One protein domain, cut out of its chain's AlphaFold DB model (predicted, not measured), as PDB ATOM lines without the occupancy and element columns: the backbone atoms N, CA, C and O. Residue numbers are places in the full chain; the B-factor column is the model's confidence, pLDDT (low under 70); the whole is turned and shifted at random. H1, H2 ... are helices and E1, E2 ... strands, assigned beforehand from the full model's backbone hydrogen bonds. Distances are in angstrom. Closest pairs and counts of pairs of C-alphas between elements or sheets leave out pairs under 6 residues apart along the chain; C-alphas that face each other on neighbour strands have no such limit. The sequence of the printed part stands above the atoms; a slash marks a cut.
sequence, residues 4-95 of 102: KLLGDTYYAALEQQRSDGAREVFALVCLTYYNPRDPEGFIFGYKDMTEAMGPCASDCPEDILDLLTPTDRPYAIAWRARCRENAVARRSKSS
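This is residues 4 to 95 of the 102 residues of an uncharacterized protein of Methylocystis rosea (UniProt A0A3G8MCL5). A strongly twisted ribbon of four antiparallel strands, E1 to E4, spreads into two long hairpin tips that point different ways, and a long helix, H2, starts beside the sheet and runs away from it as a third arm. The short helix H1 lies near the joint of these arms, between the sheet and H2. The printed part has 92 residues with four named strands followed by two named helices, E1 E2 E3 E4 H1 H2, and the class is mixed, helices and strands. The sheet's order is E1 - E2 - E3 - E4, a meander, each strand the antiparallel neighbour of the one before. The whole is loose, with a radius of gyration of the C-alphas of 15.3 A, and flat, with spans of 46 by 44 by 19 A.

The longest strand, E3, takes residues 23 to 34 and measures 33.6 A from first to last C-alpha. E2 is residues 9 to 17, 24.9 A, and E4 is residues 44 to 50, 20.2 A. E1 is residues 4 to 6, 6.3 A, with C-alpha 4 at (-55.634, 18.668, -41.766). H1 is residues 62 to 65, 4.9 A. H2, residues 74 to 95, is 32.3 A long, from C-alpha 74 at (-32.155, 23.336, -41.907) to C-alpha 95 at (-53.505, 11.514, -63.012).

The inner strands E2 and E3 form a hairpin at 151 degrees, with N 10 and O 30 2.8 A apart and N 24 and O 16 3.0 A apart, within hydrogen-bond range. E3 and E4 form a hairpin at 152 degrees, with N 29 and O 49 at 2.8 A. E1 and E2 form a hairpin at 153 degrees, with N 4 and O 11 at 2.8 A. The edge strands E1 and E4 are apart. H1 only grazes the sheet, with residues 63 to 65; its closest C-alphas to E2 are those of Ala 13 and Ile 64, 5.9 A. H2 is only just on the sheet, with 5 pairs of C-alphas within 10 A, and only grazes it with residues 75 to 80. H2 touches H1 with residues 80 to 87 alone, and the closest C-alphas are those of Glu 62 and Arg 84, 6.7 A. Every O i to N i+4 pair in H2 is within hydrogen-bond range; H1 is too short for such a pair, and its 1 pair of O i and N i+3 is within range.

The two C-alphas farthest apart are those of Asp 20 and Pro 39, 47.4 A. The printed part has no cut. The link from E4 to H1, 11 residues, is long. The mean pLDDT of the printed part is 95.3, and no printed residue is under 70.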
ATOM      1  N   LYS A   4     -55.125  19.861 -41.096       97.50
ATOM      2  CA  LYS A   4     -55.634  18.668 -41.766       97.50
ATOM      3  C   LYS A   4     -55.154  17.396 -41.084       97.50
ATOM      4  O   LYS A   4     -53.967  17.253 -40.807       97.50
ATOM      5  N   LEU A   5     -56.068  16.448 -40.888       96.81
ATOM      6  CA  LEU A   5     -55.747  15.069 -40.530       96.81
ATOM      7  C   LEU A   5     -55.660  14.231 -41.814       96.81
ATOM      8  O   LEU A   5     -56.620  14.169 -42.584       96.81
ATOM      9  N   LEU A   6     -54.505  13.616 -42.057       95.19
ATOM     10  CA  LEU A   6     -54.241  12.718 -43.178       95.19
ATOM     11  C   LEU A   6     -53.811  11.358 -42.631       95.19
ATOM     12  O   LEU A   6     -52.698  11.217 -42.131       95.19
ATOM     13  N   GLY A   7     -54.697  10.364 -42.728       94.44
ATOM     14  CA  GLY A   7     -54.470   9.067 -42.095       94.44
ATOM     15  C   GLY A   7     -54.339   9.224 -40.581       94.44
ATOM     16  O   GLY A   7     -55.261   9.701 -39.924       94.44
ATOM     17  N   ASP A   8     -53.176   8.857 -40.059       95.50
ATOM     18  CA  ASP A   8     -52.773   8.942 -38.655       95.50
ATOM     19  C   ASP A   8     -51.887  10.167 -38.358       95.50
ATOM     20  O   ASP A   8     -51.271  10.253 -37.303       95.50
ATOM     21  N   THR A   9     -51.778  11.125 -39.283       98.06
ATOM     22  CA  THR A   9     -50.950  12.320 -39.078       98.06
ATOM     23  C   THR A   9     -51.768  13.597 -39.190       98.06
ATOM     24  O   THR A   9     -52.385  13.886 -40.216       98.06
ATOM     25  N   TYR A  10     -51.742  14.401 -38.134       98.12
ATOM     26  CA  TYR A  10     -52.332  15.730 -38.088       98.12
ATOM     27  C   TYR A  10     -51.277  16.797 -38.390       98.12
ATOM     28  O   TYR A  10     -50.218  16.825 -37.770       98.12
ATOM     29  N   TYR A  11     -51.585  17.691 -39.324       98.44
ATOM     30  CA  TYR A  11     -50.759  18.836 -39.698       98.44
ATOM     31  C   TYR A  11     -51.508  20.132 -39.386       98.44
ATOM     32  O   TYR A  11     -52.699  20.235 -39.685       98.44
ATOM     33  N   ALA A  12     -50.827  21.140 -38.844       98.25
ATOM     34  CA  ALA A  12     -51.410  22.463 -38.620       98.25
ATOM     35  C   ALA A  12     -50.379  23.586 -38.763       98.25
ATOM     36  O   ALA A  12     -49.232  23.430 -38.356       98.25
ATOM     37  N   ALA A  13     -50.809  24.736 -39.285       98.31
ATOM     38  CA  ALA A  13     -50.053  25.985 -39.194       98.31
ATOM     39  C   ALA A  13     -50.393  26.687 -37.870       98.31
ATOM     40  O   ALA A  13     -51.557  27.034 -37.633       98.31
ATOM     41  N   LEU A  14     -49.388  26.882 -37.013       96.56
ATOM     42  CA  LEU A  14     -49.520  27.538 -35.714       96.56
ATOM     43  C   LEU A  14     -48.840  28.904 -35.736       96.56
ATOM     44  O   LEU A  14     -47.671  28.991 -36.095       96.56
ATOM     45  N   GLU A  15     -49.554  29.943 -35.304       95.94
ATOM     46  CA  GLU A  15     -48.974  31.261 -35.031       95.94
ATOM     47  C   GLU A  15     -48.475  31.302 -33.582       95.94
ATOM     48  O   GLU A  15     -49.241  31.086 -32.642       95.94
ATOM     49  N   GLN A  16     -47.188  31.585 -33.401       93.44
ATOM     50  CA  GLN A  16     -46.570  31.831 -32.106       93.44
ATOM     51  C   GLN A  16     -46.153  33.294 -32.010       93.44
ATOM     52  O   GLN A  16     -45.380  33.799 -32.825       93.44
ATOM     53  N   GLN A  17     -46.644  33.958 -30.967       93.62
ATOM     54  CA  GLN A  17     -46.175  35.277 -30.577       93.62
ATOM     55  C   GLN A  17     -44.963  35.124 -29.654       93.62
ATOM     56  O   GLN A  17     -45.038  34.470 -28.612       93.62
ATOM     57  N   ARG A  18     -43.840  35.716 -30.050       84.94
ATOM     58  CA  ARG A  18     -42.595  35.732 -29.281       84.94
ATOM     59  C   ARG A  18     -42.609  36.891 -28.281       84.94
ATOM     60  O   ARG A  18     -43.383  37.840 -28.403       84.94
ATOM     61  N   SER A  19     -41.749  36.810 -27.266       85.31
ATOM     62  CA  SER A  19     -41.654  37.812 -26.192       85.31
ATOM     63  C   SER A  19     -41.221  39.200 -26.676       85.31
ATOM     64  O   SER A  19     -41.501  40.192 -26.015       85.31
ATOM     65  N   ASP A  20     -40.546  39.268 -27.822       88.19
ATOM     66  CA  ASP A  20     -40.142  40.496 -28.519       88.19
ATOM     67  C   ASP A  20     -41.265  41.096 -29.391       88.19
ATOM     68  O   ASP A  20     -41.062  42.111 -30.055       88.19
ATOM     69  N   GLY A  21     -42.455  40.485 -29.399       87.06
ATOM     70  CA  GLY A  21     -43.591  40.894 -30.223       87.06
ATOM     71  C   GLY A  21     -43.547  40.369 -31.661       87.06
ATOM     72  O   GLY A  21     -44.511  40.579 -32.401       87.06
ATOM     73  N   ALA A  22     -42.485  39.661 -32.064       89.19
ATOM     74  CA  ALA A  22     -42.428  39.019 -33.369       89.19
ATOM     75  C   ALA A  22     -43.441  37.868 -33.451       89.19
ATOM     76  O   ALA A  22     -43.716  37.173 -32.469       89.19
ATOM     77  N   ARG A  23     -44.000  37.659 -34.643       93.31
ATOM     78  CA  ARG A  23     -44.929  36.564 -34.933       93.31
ATOM     79  C   ARG A  23     -44.273  35.600 -35.903       93.31
ATOM     80  O   ARG A  23     -43.733  36.022 -36.921       93.31
ATOM     81  N   GLU A  24     -44.333  34.318 -35.581       94.69
ATOM     82  CA  GLU A  24     -43.808  33.235 -36.407       94.69
ATOM     83  C   GLU A  24     -44.929  32.226 -36.652       94.69
ATOM     84  O   GLU A  24     -45.586  31.790 -35.707       94.69
ATOM     85  N   VAL A  25     -45.150  31.856 -37.913       97.12
ATOM     86  CA  VAL A  25     -46.050  30.763 -38.286       97.12
ATOM     87  C   VAL A  25     -45.216  29.553 -38.682       97.12
ATOM     88  O   VAL A  25     -44.479  29.604 -39.668       97.12
ATOM     89  N   PHE A  26     -45.345  28.459 -37.935       97.50
ATOM     90  CA  PHE A  26     -44.622  27.208 -38.177       97.50
ATOM     91  C   PHE A  26     -45.575  26.012 -38.230       97.50
ATOM     92  O   PHE A  26     -46.721  26.080 -37.777       97.50
ATOM     93  N   ALA A  27     -45.105  24.900 -38.796       98.12
ATOM     94  CA  ALA A  27     -45.898  23.678 -38.874       98.12
ATOM     95  C   ALA A  27     -45.767  22.810 -37.611       98.12
ATOM     96  O   ALA A  27     -44.660  22.441 -37.200       98.12
ATOM     97  N   LEU A  28     -46.919  22.439 -37.048       98.06
ATOM     98  CA  LEU A  28     -47.102  21.343 -36.099       98.06
ATOM     99  C   LEU A  28     -47.420  20.059 -36.869       98.06
ATOM    100  O   LEU A  28     -48.255  20.061 -37.776       98.06
ATOM    101  N   VAL A  29     -46.793  18.963 -36.456       98.44
ATOM    102  CA  VAL A  29     -47.049  17.608 -36.937       98.44
ATOM    103  C   VAL A  29     -47.330  16.721 -35.730       98.44
ATOM    104  O   VAL A  29     -46.453  16.544 -34.890       98.44
ATOM    105  N   CYS A  30     -48.522  16.138 -35.646       98.12
ATOM    106  CA  CYS A  30     -48.855  15.155 -34.620       98.12
ATOM    107  C   CYS A  30     -49.103  13.795 -35.261       98.12
ATOM    108  O   CYS A  30     -50.035  13.646 -36.048       98.12
ATOM    109  N   LEU A  31     -48.302  12.799 -34.891       98.06
ATOM    110  CA  LEU A  31     -48.637  11.403 -35.162       98.06
ATOM    111  C   LEU A  31     -49.686  10.986 -34.141       98.06
ATOM    112  O   LEU A  31     -49.454  11.146 -32.944       98.06
ATOM    113  N   THR A  32     -50.827  10.495 -34.597       96.94
ATOM    114  CA  THR A  32     -51.921  10.026 -33.756       96.94
ATOM    115  C   THR A  32     -51.981   8.509 -33.788       96.94
ATOM    116  O   THR A  32     -51.636   7.853 -34.765       96.94
ATOM    117  N   TYR A  33     -52.413   7.933 -32.680       94.69
ATOM    118  CA  TYR A  33     -52.641   6.510 -32.538       94.69
ATOM    119  C   TYR A  33     -54.010   6.313 -31.908       94.69
ATOM    120  O   TYR A  33     -54.351   6.983 -30.932       94.69
ATOM    121  N   TYR A  34     -54.794   5.402 -32.477       94.88
ATOM    122  CA  TYR A  34     -56.112   5.059 -31.967       94.88
ATOM    123  C   TYR A  34     -56.305   3.544 -31.970       94.88
ATOM    124  O   TYR A  34     -56.324   2.915 -33.029       94.88
ATOM    125  N   ASN A  35     -56.475   2.968 -30.780       94.50
ATOM    126  CA  ASN A  35     -56.767   1.554 -30.587       94.50
ATOM    127  C   ASN A  35     -57.884   1.373 -29.544       94.50
ATOM    128  O   ASN A  35     -57.614   1.326 -28.347       94.50
ATOM    129  N   PRO A  36     -59.150   1.201 -29.962       94.62
ATOM    130  CA  PRO A  36     -60.270   1.046 -29.032       94.62
ATOM    131  C   PRO A  36     -60.246  -0.268 -28.239       94.62
ATOM    132  O   PRO A  36     -61.072  -0.450 -27.350       94.62
ATOM    133  N   ARG A  37     -59.344  -1.200 -28.570       95.75
ATOM    134  CA  ARG A  37     -59.199  -2.501 -27.901       95.75
ATOM    135  C   ARG A  37     -57.925  -2.590 -27.064       95.75
ATOM    136  O   ARG A  37     -57.475  -3.697 -26.776       95.75
ATOM    137  N   ASP A  38     -57.316  -1.456 -26.734       95.69
ATOM    138  CA  ASP A  38     -56.104  -1.439 -25.927       95.69
ATOM    139  C   ASP A  38     -56.376  -2.035 -24.527       95.69
ATOM    140  O   ASP A  38     -57.273  -1.548 -23.831       95.69
ATOM    141  N   PRO A  39     -55.670  -3.107 -24.118       93.12
ATOM    142  CA  PRO A  39     -55.976  -3.844 -22.890       93.12
ATOM    143  C   PRO A  39     -55.691  -3.043 -21.615       93.12
ATOM    144  O   PRO A  39     -56.264  -3.345 -20.570       93.12
ATOM    145  N   GLU A  40     -54.837  -2.022 -21.695       93.81
ATOM    146  CA  GLU A  40     -54.499  -1.133 -20.581       93.81
ATOM    147  C   GLU A  40     -55.336   0.159 -20.603       93.81
ATOM    148  O   GLU A  40     -55.209   1.012 -19.725       93.81
ATOM    149  N   GLY A  41     -56.236   0.301 -21.583       92.38
ATOM    150  CA  GLY A  41     -57.114   1.459 -21.721       92.38
ATOM    151  C   GLY A  41     -56.453   2.676 -22.373       92.38
ATOM    152  O   GLY A  41     -57.072   3.744 -22.413       92.38
ATOM    153  N   PHE A  42     -55.248   2.544 -22.941       92.44
ATOM    154  CA  PHE A  42     -54.565   3.614 -23.679       92.44
ATOM    155  C   PHE A  42     -55.123   3.756 -25.103       92.44
ATOM    156  O   PHE A  42     -54.441   3.565 -26.108       92.44
ATOM    157  N   ILE A  43     -56.411   4.095 -25.183       95.69
ATOM    158  CA  ILE A  43     -57.191   4.081 -26.427       95.69
ATOM    159  C   ILE A  43     -56.686   5.105 -27.448       95.69
ATOM    160  O   ILE A  43     -56.802   4.887 -28.656       95.69
ATOM    161  N   PHE A  44     -56.142   6.226 -26.979       96.00
ATOM    162  CA  PHE A  44     -55.645   7.302 -27.822       96.00
ATOM    163  C   PHE A  44     -54.282   7.785 -27.336       96.00
ATOM    164  O   PHE A  44     -54.092   8.042 -26.148       96.00
ATOM    165  N   GLY A  45     -53.360   7.954 -28.277       95.75
ATOM    166  CA  GLY A  45     -52.049   8.538 -28.041       95.75
ATOM    167  C   GLY A  45     -51.676   9.491 -29.164       95.75
ATOM    168  O   GLY A  45     -52.181   9.390 -30.284       95.75
ATOM    169  N   TYR A  46     -50.776  10.423 -28.874       97.06
ATOM    170  CA  TYR A  46     -50.175  11.253 -29.901       97.06
ATOM    171  C   TYR A  46     -48.725  11.584 -29.566       97.06
ATOM    172  O   TYR A  46     -48.311  11.552 -28.407       97.06
ATOM    173  N   LYS A  47     -47.964  11.917 -30.604       97.19
ATOM    174  CA  LYS A  47     -46.633  12.507 -30.498       97.19
ATOM    175  C   LYS A  47     -46.589  13.757 -31.357       97.19
ATOM    176  O   LYS A  47     -46.665  13.655 -32.582       97.19
ATOM    177  N   ASP A  48     -46.456  14.910 -30.720       97.00
ATOM    178  CA  ASP A  48     -46.295  16.197 -31.377       97.00
ATOM    179  C   ASP A  48     -44.826  16.488 -31.705       97.00
ATOM    180  O   ASP A  48     -43.895  16.111 -30.991       97.00
ATOM    181  N   MET A  49     -44.620  17.129 -32.848       98.06
ATOM    182  CA  MET A  49     -43.330  17.577 -33.349       98.06
ATOM    183  C   MET A  49     -43.531  18.870 -34.133       98.06
ATOM    184  O   MET A  49     -44.578  19.093 -34.740       98.06
ATOM    185  N   THR A  50     -42.503  19.707 -34.189       98.06
ATOM    186  CA  THR A  50     -42.476  20.841 -35.120       98.06
ATOM    187  C   THR A  50     -41.704  20.470 -36.379       98.06
ATOM    188  O   THR A  50     -40.886  19.547 -36.375       98.06
ATOM    189  N   GLU A  51     -41.890  21.225 -37.458       98.12
ATOM    190  CA  GLU A  51     -41.070  21.090 -38.671       98.12
ATOM    191  C   GLU A  51     -39.556  21.183 -38.414       98.12
ATOM    192  O   GLU A  51     -38.767  20.549 -39.110       98.12
ATOM    193  N   ALA A  52     -39.138  21.908 -37.372       97.81
ATOM    194  CA  ALA A  52     -37.734  22.042 -36.992       97.81
ATOM    195  C   ALA A  52     -37.117  20.739 -36.453       97.81
ATOM    196  O   ALA A  52     -35.895  20.630 -36.386       97.81
ATOM    197  N   MET A  53     -37.941  19.752 -36.094       98.00
ATOM    198  CA  MET A  53     -37.496  18.418 -35.677       98.00
ATOM    199  C   MET A  53     -37.302  17.465 -36.866       98.00
ATOM    200  O   MET A  53     -36.874  16.331 -36.669       98.00
ATOM    201  N   GLY A  54     -37.631  17.897 -38.091       97.19
ATOM    202  CA  GLY A  54     -37.491  17.101 -39.311       97.19
ATOM    203  C   GLY A  54     -38.306  15.799 -39.326       97.19
ATOM    204  O   GLY A  54     -37.730  14.752 -39.631       97.19
ATOM    205  N   PRO A  55     -39.621  15.812 -39.024       97.69
ATOM    206  CA  PRO A  55     -40.397  14.583 -38.869       97.69
ATOM    207  C   PRO A  55     -40.428  13.733 -40.150       97.69
ATOM    208  O   PRO A  55     -40.469  14.248 -41.269       97.69
ATOM    209  N   CYS A  56     -40.440  12.405 -40.001       96.44
ATOM    210  CA  CYS A  56     -40.525  11.491 -41.147       96.44
ATOM    211  C   CYS A  56     -41.837  11.678 -41.926       96.44
ATOM    212  O   CYS A  56     -41.827  11.690 -43.160       96.44
ATOM    213  N   ALA A  57     -42.948  11.886 -41.211       97.62
ATOM    214  CA  ALA A  57     -44.234  12.209 -41.813       97.62
ATOM    215  C   ALA A  57     -44.136  13.538 -42.571       97.62
ATOM    216  O   ALA A  57     -43.857  14.592 -41.998       97.62
ATOM    217  N   SER A  58     -44.287  13.454 -43.889       97.94
ATOM    218  CA  SER A  58     -43.993  14.540 -44.828       97.94
ATOM    219  C   SER A  58     -45.022  14.591 -45.953       97.94
ATOM    220  O   SER A  58     -44.712  14.878 -47.102       97.94
ATOM    221  N   ASP A  59     -46.279  14.309 -45.622       97.31
ATOM    222  CA  ASP A  59     -47.407  14.434 -46.546       97.31
ATOM    223  C   ASP A  59     -48.197  15.732 -46.323       97.31
ATOM    224  O   ASP A  59     -49.336  15.850 -46.778       97.31
ATOM    225  N   CYS A  60     -47.583  16.716 -45.650       97.75
ATOM    226  CA  CYS A  60     -48.213  17.993 -45.333       97.75
ATOM    227  C   CYS A  60     -48.796  18.649 -46.604       97.75
ATOM    228  O   CYS A  60     -48.085  18.781 -47.609       97.75
ATOM    229  N   PRO A  61     -50.082  19.035 -46.588       96.38
ATOM    230  CA  PRO A  61     -50.719  19.798 -47.656       96.38
ATOM    231  C   PRO A  61     -50.005  21.114 -47.998       96.38
ATOM    232  O   PRO A  61     -49.510  21.810 -47.114       96.38
ATOM    233  N   GLU A  62     -49.989  21.479 -49.283       96.75
ATOM    234  CA  GLU A  62     -49.333  22.709 -49.758       96.75
ATOM    235  C   GLU A  62     -49.976  23.983 -49.195       96.75
ATOM    236  O   GLU A  62     -49.255  24.912 -48.861       96.75
ATOM    237  N   ASP A  63     -51.295  23.998 -48.985       96.62
ATOM    238  CA  ASP A  63     -52.013  25.125 -48.376       96.62
ATOM    239  C   ASP A  63     -51.558  25.422 -46.938       96.62
ATOM    240  O   ASP A  63     -51.537  26.579 -46.528       96.62
ATOM    241  N   ILE A  64     -51.149  24.407 -46.171       98.06
ATOM    242  CA  ILE A  64     -50.511  24.598 -44.862       98.06
ATOM    243  C   ILE A  64     -49.095  25.152 -45.043       98.06
ATOM    244  O   ILE A  64     -48.719  26.081 -44.333       98.06
ATOM    245  N   LEU A  65     -48.315  24.608 -45.987       97.94
ATOM    246  CA  LEU A  65     -46.934  25.042 -46.242       97.94
ATOM    247  C   LEU A  65     -46.845  26.504 -46.702       97.94
ATOM    248  O   LEU A  65     -45.874  27.184 -46.374       97.94
ATOM    249  N   ASP A  66     -47.835  26.976 -47.454       97.69
ATOM    250  CA  ASP A  66     -47.880  28.332 -48.008       97.69
ATOM    251  C   ASP A  66     -48.198  29.401 -46.949       97.69
ATOM    252  O   ASP A  66     -47.946  30.584 -47.167       97.69
ATOM    253  N   LEU A  67     -48.694  28.994 -45.775       97.69
ATOM    254  CA  LEU A  67     -48.938  29.885 -44.636       97.69
ATOM    255  C   LEU A  67     -47.711  30.070 -43.736       97.69
ATOM    256  O   LEU A  67     -47.726  30.928 -42.855       97.69
ATOM    257  N   LEU A  68     -46.672  29.247 -43.902       97.69
ATOM    258  CA  LEU A  68     -45.550  29.213 -42.973       97.69
ATOM    259  C   LEU A  68     -44.589  30.374 -43.227       97.69
ATOM    260  O   LEU A  68     -44.154  30.618 -44.354       97.69
ATOM    261  N   THR A  69     -44.181  31.047 -42.155       97.12
ATOM    262  CA  THR A  69     -43.177  32.111 -42.213       97.12
ATOM    263  C   THR A  69     -41.843  31.547 -42.734       97.12
ATOM    264  O   THR A  69     -41.534  30.370 -42.487       97.12
ATOM    265  N   PRO A  70     -41.036  32.335 -43.473       96.88
ATOM    266  CA  PRO A  70     -39.669  31.947 -43.814       96.88
ATOM    267  C   PRO A  70     -38.866  31.535 -42.573       96.88
ATOM    268  O   PRO A  70     -39.033  32.108 -41.500       96.88
ATOM    269  N   THR A  71     -37.998  30.536 -42.718       96.44
ATOM    270  CA  THR A  71     -37.176  29.997 -41.626       96.44
ATOM    271  C   THR A  71     -35.786  29.647 -42.140       96.44
ATOM    272  O   THR A  71     -35.626  29.293 -43.307       96.44
ATOM    273  N   ASP A  72     -34.789  29.741 -41.268       97.38
ATOM    274  CA  ASP A  72     -33.391  29.370 -41.504       97.38
ATOM    275  C   ASP A  72     -33.042  27.982 -40.935       97.38
ATOM    276  O   ASP A  72     -31.928  27.487 -41.112       97.38
ATOM    277  N   ARG A  73     -33.996  27.315 -40.268       97.56
ATOM    278  CA  ARG A  73     -33.768  26.014 -39.632       97.56
ATOM    279  C   ARG A  73     -33.611  24.922 -40.700       97.56
ATOM    280  O   ARG A  73     -34.585  24.621 -41.400       97.56
ATOM    281  N   PRO A  74     -32.448  24.248 -40.799       98.31
ATOM    282  CA  PRO A  74     -32.155  23.336 -41.907       98.31
ATOM    283  C   PRO A  74     -33.127  22.153 -41.979       98.31
ATOM    284  O   PRO A  74     -33.568  21.776 -43.063       98.31
ATOM    285  N   TYR A  75     -33.532  21.604 -40.829       98.38
ATOM    286  CA  TYR A  75     -34.501  20.508 -40.786       98.38
ATOM    287  C   TYR A  75     -35.909  20.928 -41.212       98.38
ATOM    288  O   TYR A  75     -36.579  20.149 -41.889       98.38
ATOM    289  N   ALA A  76     -36.333  22.155 -40.896       98.44
ATOM    290  CA  ALA A  76     -37.621  22.675 -41.347       98.44
ATOM    291  C   ALA A  76     -37.621  22.879 -42.865       98.44
ATOM    292  O   ALA A  76     -38.535  22.421 -43.546       98.44
ATOM    293  N   ILE A  77     -36.560  23.481 -43.410       98.69
ATOM    294  CA  ILE A  77     -36.393  23.679 -44.858       98.69
ATOM    295  C   ILE A  77     -36.437  22.332 -45.593       98.69
ATOM    296  O   ILE A  77     -37.221  22.160 -46.527       98.69
ATOM    297  N   ALA A  78     -35.647  21.357 -45.135       98.62
ATOM    298  CA  ALA A  78     -35.600  20.024 -45.731       98.62
ATOM    299  C   ALA A  78     -36.949  19.292 -45.628       98.62
ATOM    300  O   ALA A  78     -37.365  18.606 -46.563       98.62
ATOM    301  N   TRP A  79     -37.658  19.444 -44.507       98.69
ATOM    302  CA  TRP A  79     -38.986  18.866 -44.326       98.69
ATOM    303  C   TRP A  79     -40.022  19.494 -45.267       98.69
ATOM    304  O   TRP A  79     -40.731  18.761 -45.956       98.69
ATOM    305  N   ARG A  80     -40.069  20.830 -45.372       98.56
ATOM    306  CA  ARG A  80     -40.975  21.542 -46.290       98.56
ATOM    307  C   ARG A  80     -40.732  21.134 -47.746       98.56
ATOM    308  O   ARG A  80     -41.697  20.902 -48.472       98.56
ATOM    309  N   ALA A  81     -39.468  21.010 -48.162       98.50
ATOM    310  CA  ALA A  81     -39.105  20.553 -49.505       98.50
ATOM    311  C   ALA A  81     -39.642  19.140 -49.784       98.50
ATOM    312  O   ALA A  81     -40.373  18.943 -50.756       98.50
ATOM    313  N   ARG A  82     -39.400  18.195 -48.864       98.50
ATOM    314  CA  ARG A  82     -39.914  16.822 -48.967       98.50
ATOM    315  C   ARG A  82     -41.445  16.776 -49.041       98.50
ATOM    316  O   ARG A  82     -42.000  16.013 -49.828       98.50
ATOM    317  N   CYS A  83     -42.144  17.623 -48.283       98.31
ATOM    318  CA  CYS A  83     -43.602  17.724 -48.364       98.31
ATOM    319  C   CYS A  83     -44.096  18.158 -49.752       98.31
ATOM    320  O   CYS A  83     -45.051  17.574 -50.275       98.31
ATOM    321  N   ARG A  84     -43.435  19.140 -50.377       98.31
ATOM    322  CA  ARG A  84     -43.777  19.599 -51.734       98.31
ATOM    323  C   ARG A  84     -43.474  18.530 -52.787       98.31
ATOM    324  O   ARG A  84     -44.309  18.286 -53.657       98.31
ATOM    325  N   GLU A  85     -42.341  17.838 -52.677       98.19
ATOM    326  CA  GLU A  85     -41.997  16.702 -53.547       98.19
ATOM    327  C   GLU A  85     -43.063  15.599 -53.478       98.19
ATOM    328  O   GLU A  85     -43.574  15.149 -54.510       98.19
ATOM    329  N   ASN A  86     -43.488  15.229 -52.267       96.81
ATOM    330  CA  ASN A  86     -44.552  14.248 -52.065       96.81
ATOM    331  C   ASN A  86     -45.892  14.720 -52.650       96.81
ATOM    332  O   ASN A  86     -46.612  13.926 -53.258       96.81
ATOM    333  N   ALA A  87     -46.229  16.009 -52.539       95.38
ATOM    334  CA  ALA A  87     -47.438  16.567 -53.148       95.38
ATOM    335  C   ALA A  87     -47.434  16.437 -54.681       95.38
ATOM    336  O   ALA A  87     -48.432  16.007 -55.269       95.38
ATOM    337  N   VAL A  88     -46.302  16.725 -55.331       96.06
ATOM    338  CA  VAL A  88     -46.121  16.503 -56.776       96.06
ATOM    339  C   VAL A  88     -46.276  15.018 -57.125       96.06
ATOM    340  O   VAL A  88     -47.041  14.683 -58.031       96.06
ATOM    341  N   ALA A  89     -45.633  14.124 -56.371       93.12
ATOM    342  CA  ALA A  89     -45.710  12.681 -56.596       93.12
ATOM    343  C   ALA A  89     -47.127  12.103 -56.401       93.12
ATOM    344  O   ALA A  89     -47.516  11.150 -57.078       93.12
ATOM    345  N   ARG A  90     -47.933  12.661 -55.490       89.94
ATOM    346  CA  ARG A  90     -49.339  12.252 -55.317       89.94
ATOM    347  C   ARG A  90     -50.205  12.684 -56.501       89.94
ATOM    348  O   ARG A  90     -51.018  11.884 -56.965       89.94
ATOM    349  N   ARG A  91     -50.001  13.899 -57.024       88.56
ATOM    350  CA  ARG A  91     -50.719  14.410 -58.208       88.56
ATOM    351  C   ARG A  91     -50.431  13.598 -59.471       88.56
ATOM    352  O   ARG A  91     -51.349  13.310 -60.239       88.56
ATOM    353  N   SER A  92     -49.178  13.196 -59.684       85.00
ATOM    354  CA  SER A  92     -48.825  12.363 -60.840       85.00
ATOM    355  C   SER A  92     -49.495  10.988 -60.763       85.00
ATOM    356  O   SER A  92     -50.101  10.541 -61.737       85.00
ATOM    357  N   LYS A  93     -49.499  10.359 -59.580       78.88
ATOM    358  CA  LYS A  93     -50.184   9.079 -59.345       78.88
ATOM    359  C   LYS A  93     -51.698   9.168 -59.545       78.88
ATOM    360  O   LYS A  93     -52.285   8.238 -60.095       78.88
ATOM    361  N   SER A  94     -52.349  10.253 -59.110       76.88
ATOM    362  CA  SER A  94     -53.792  10.420 -59.333       76.88
ATOM    363  C   SER A  94     -54.127  10.580 -60.816       76.88
ATOM    364  O   SER A  94     -55.076   9.962 -61.286       76.88
ATOM    365  N   SER A  95     -53.317  11.335 -61.566       73.12
ATOM    366  CA  SER A  95     -53.505  11.514 -63.012       73.12
ATOM    367  C   SER A  95     -53.326  10.205 -63.790       73.12
ATOM    368  O   SER A  95     -54.124   9.913 -64.679       73.12
TER     369      SER A  95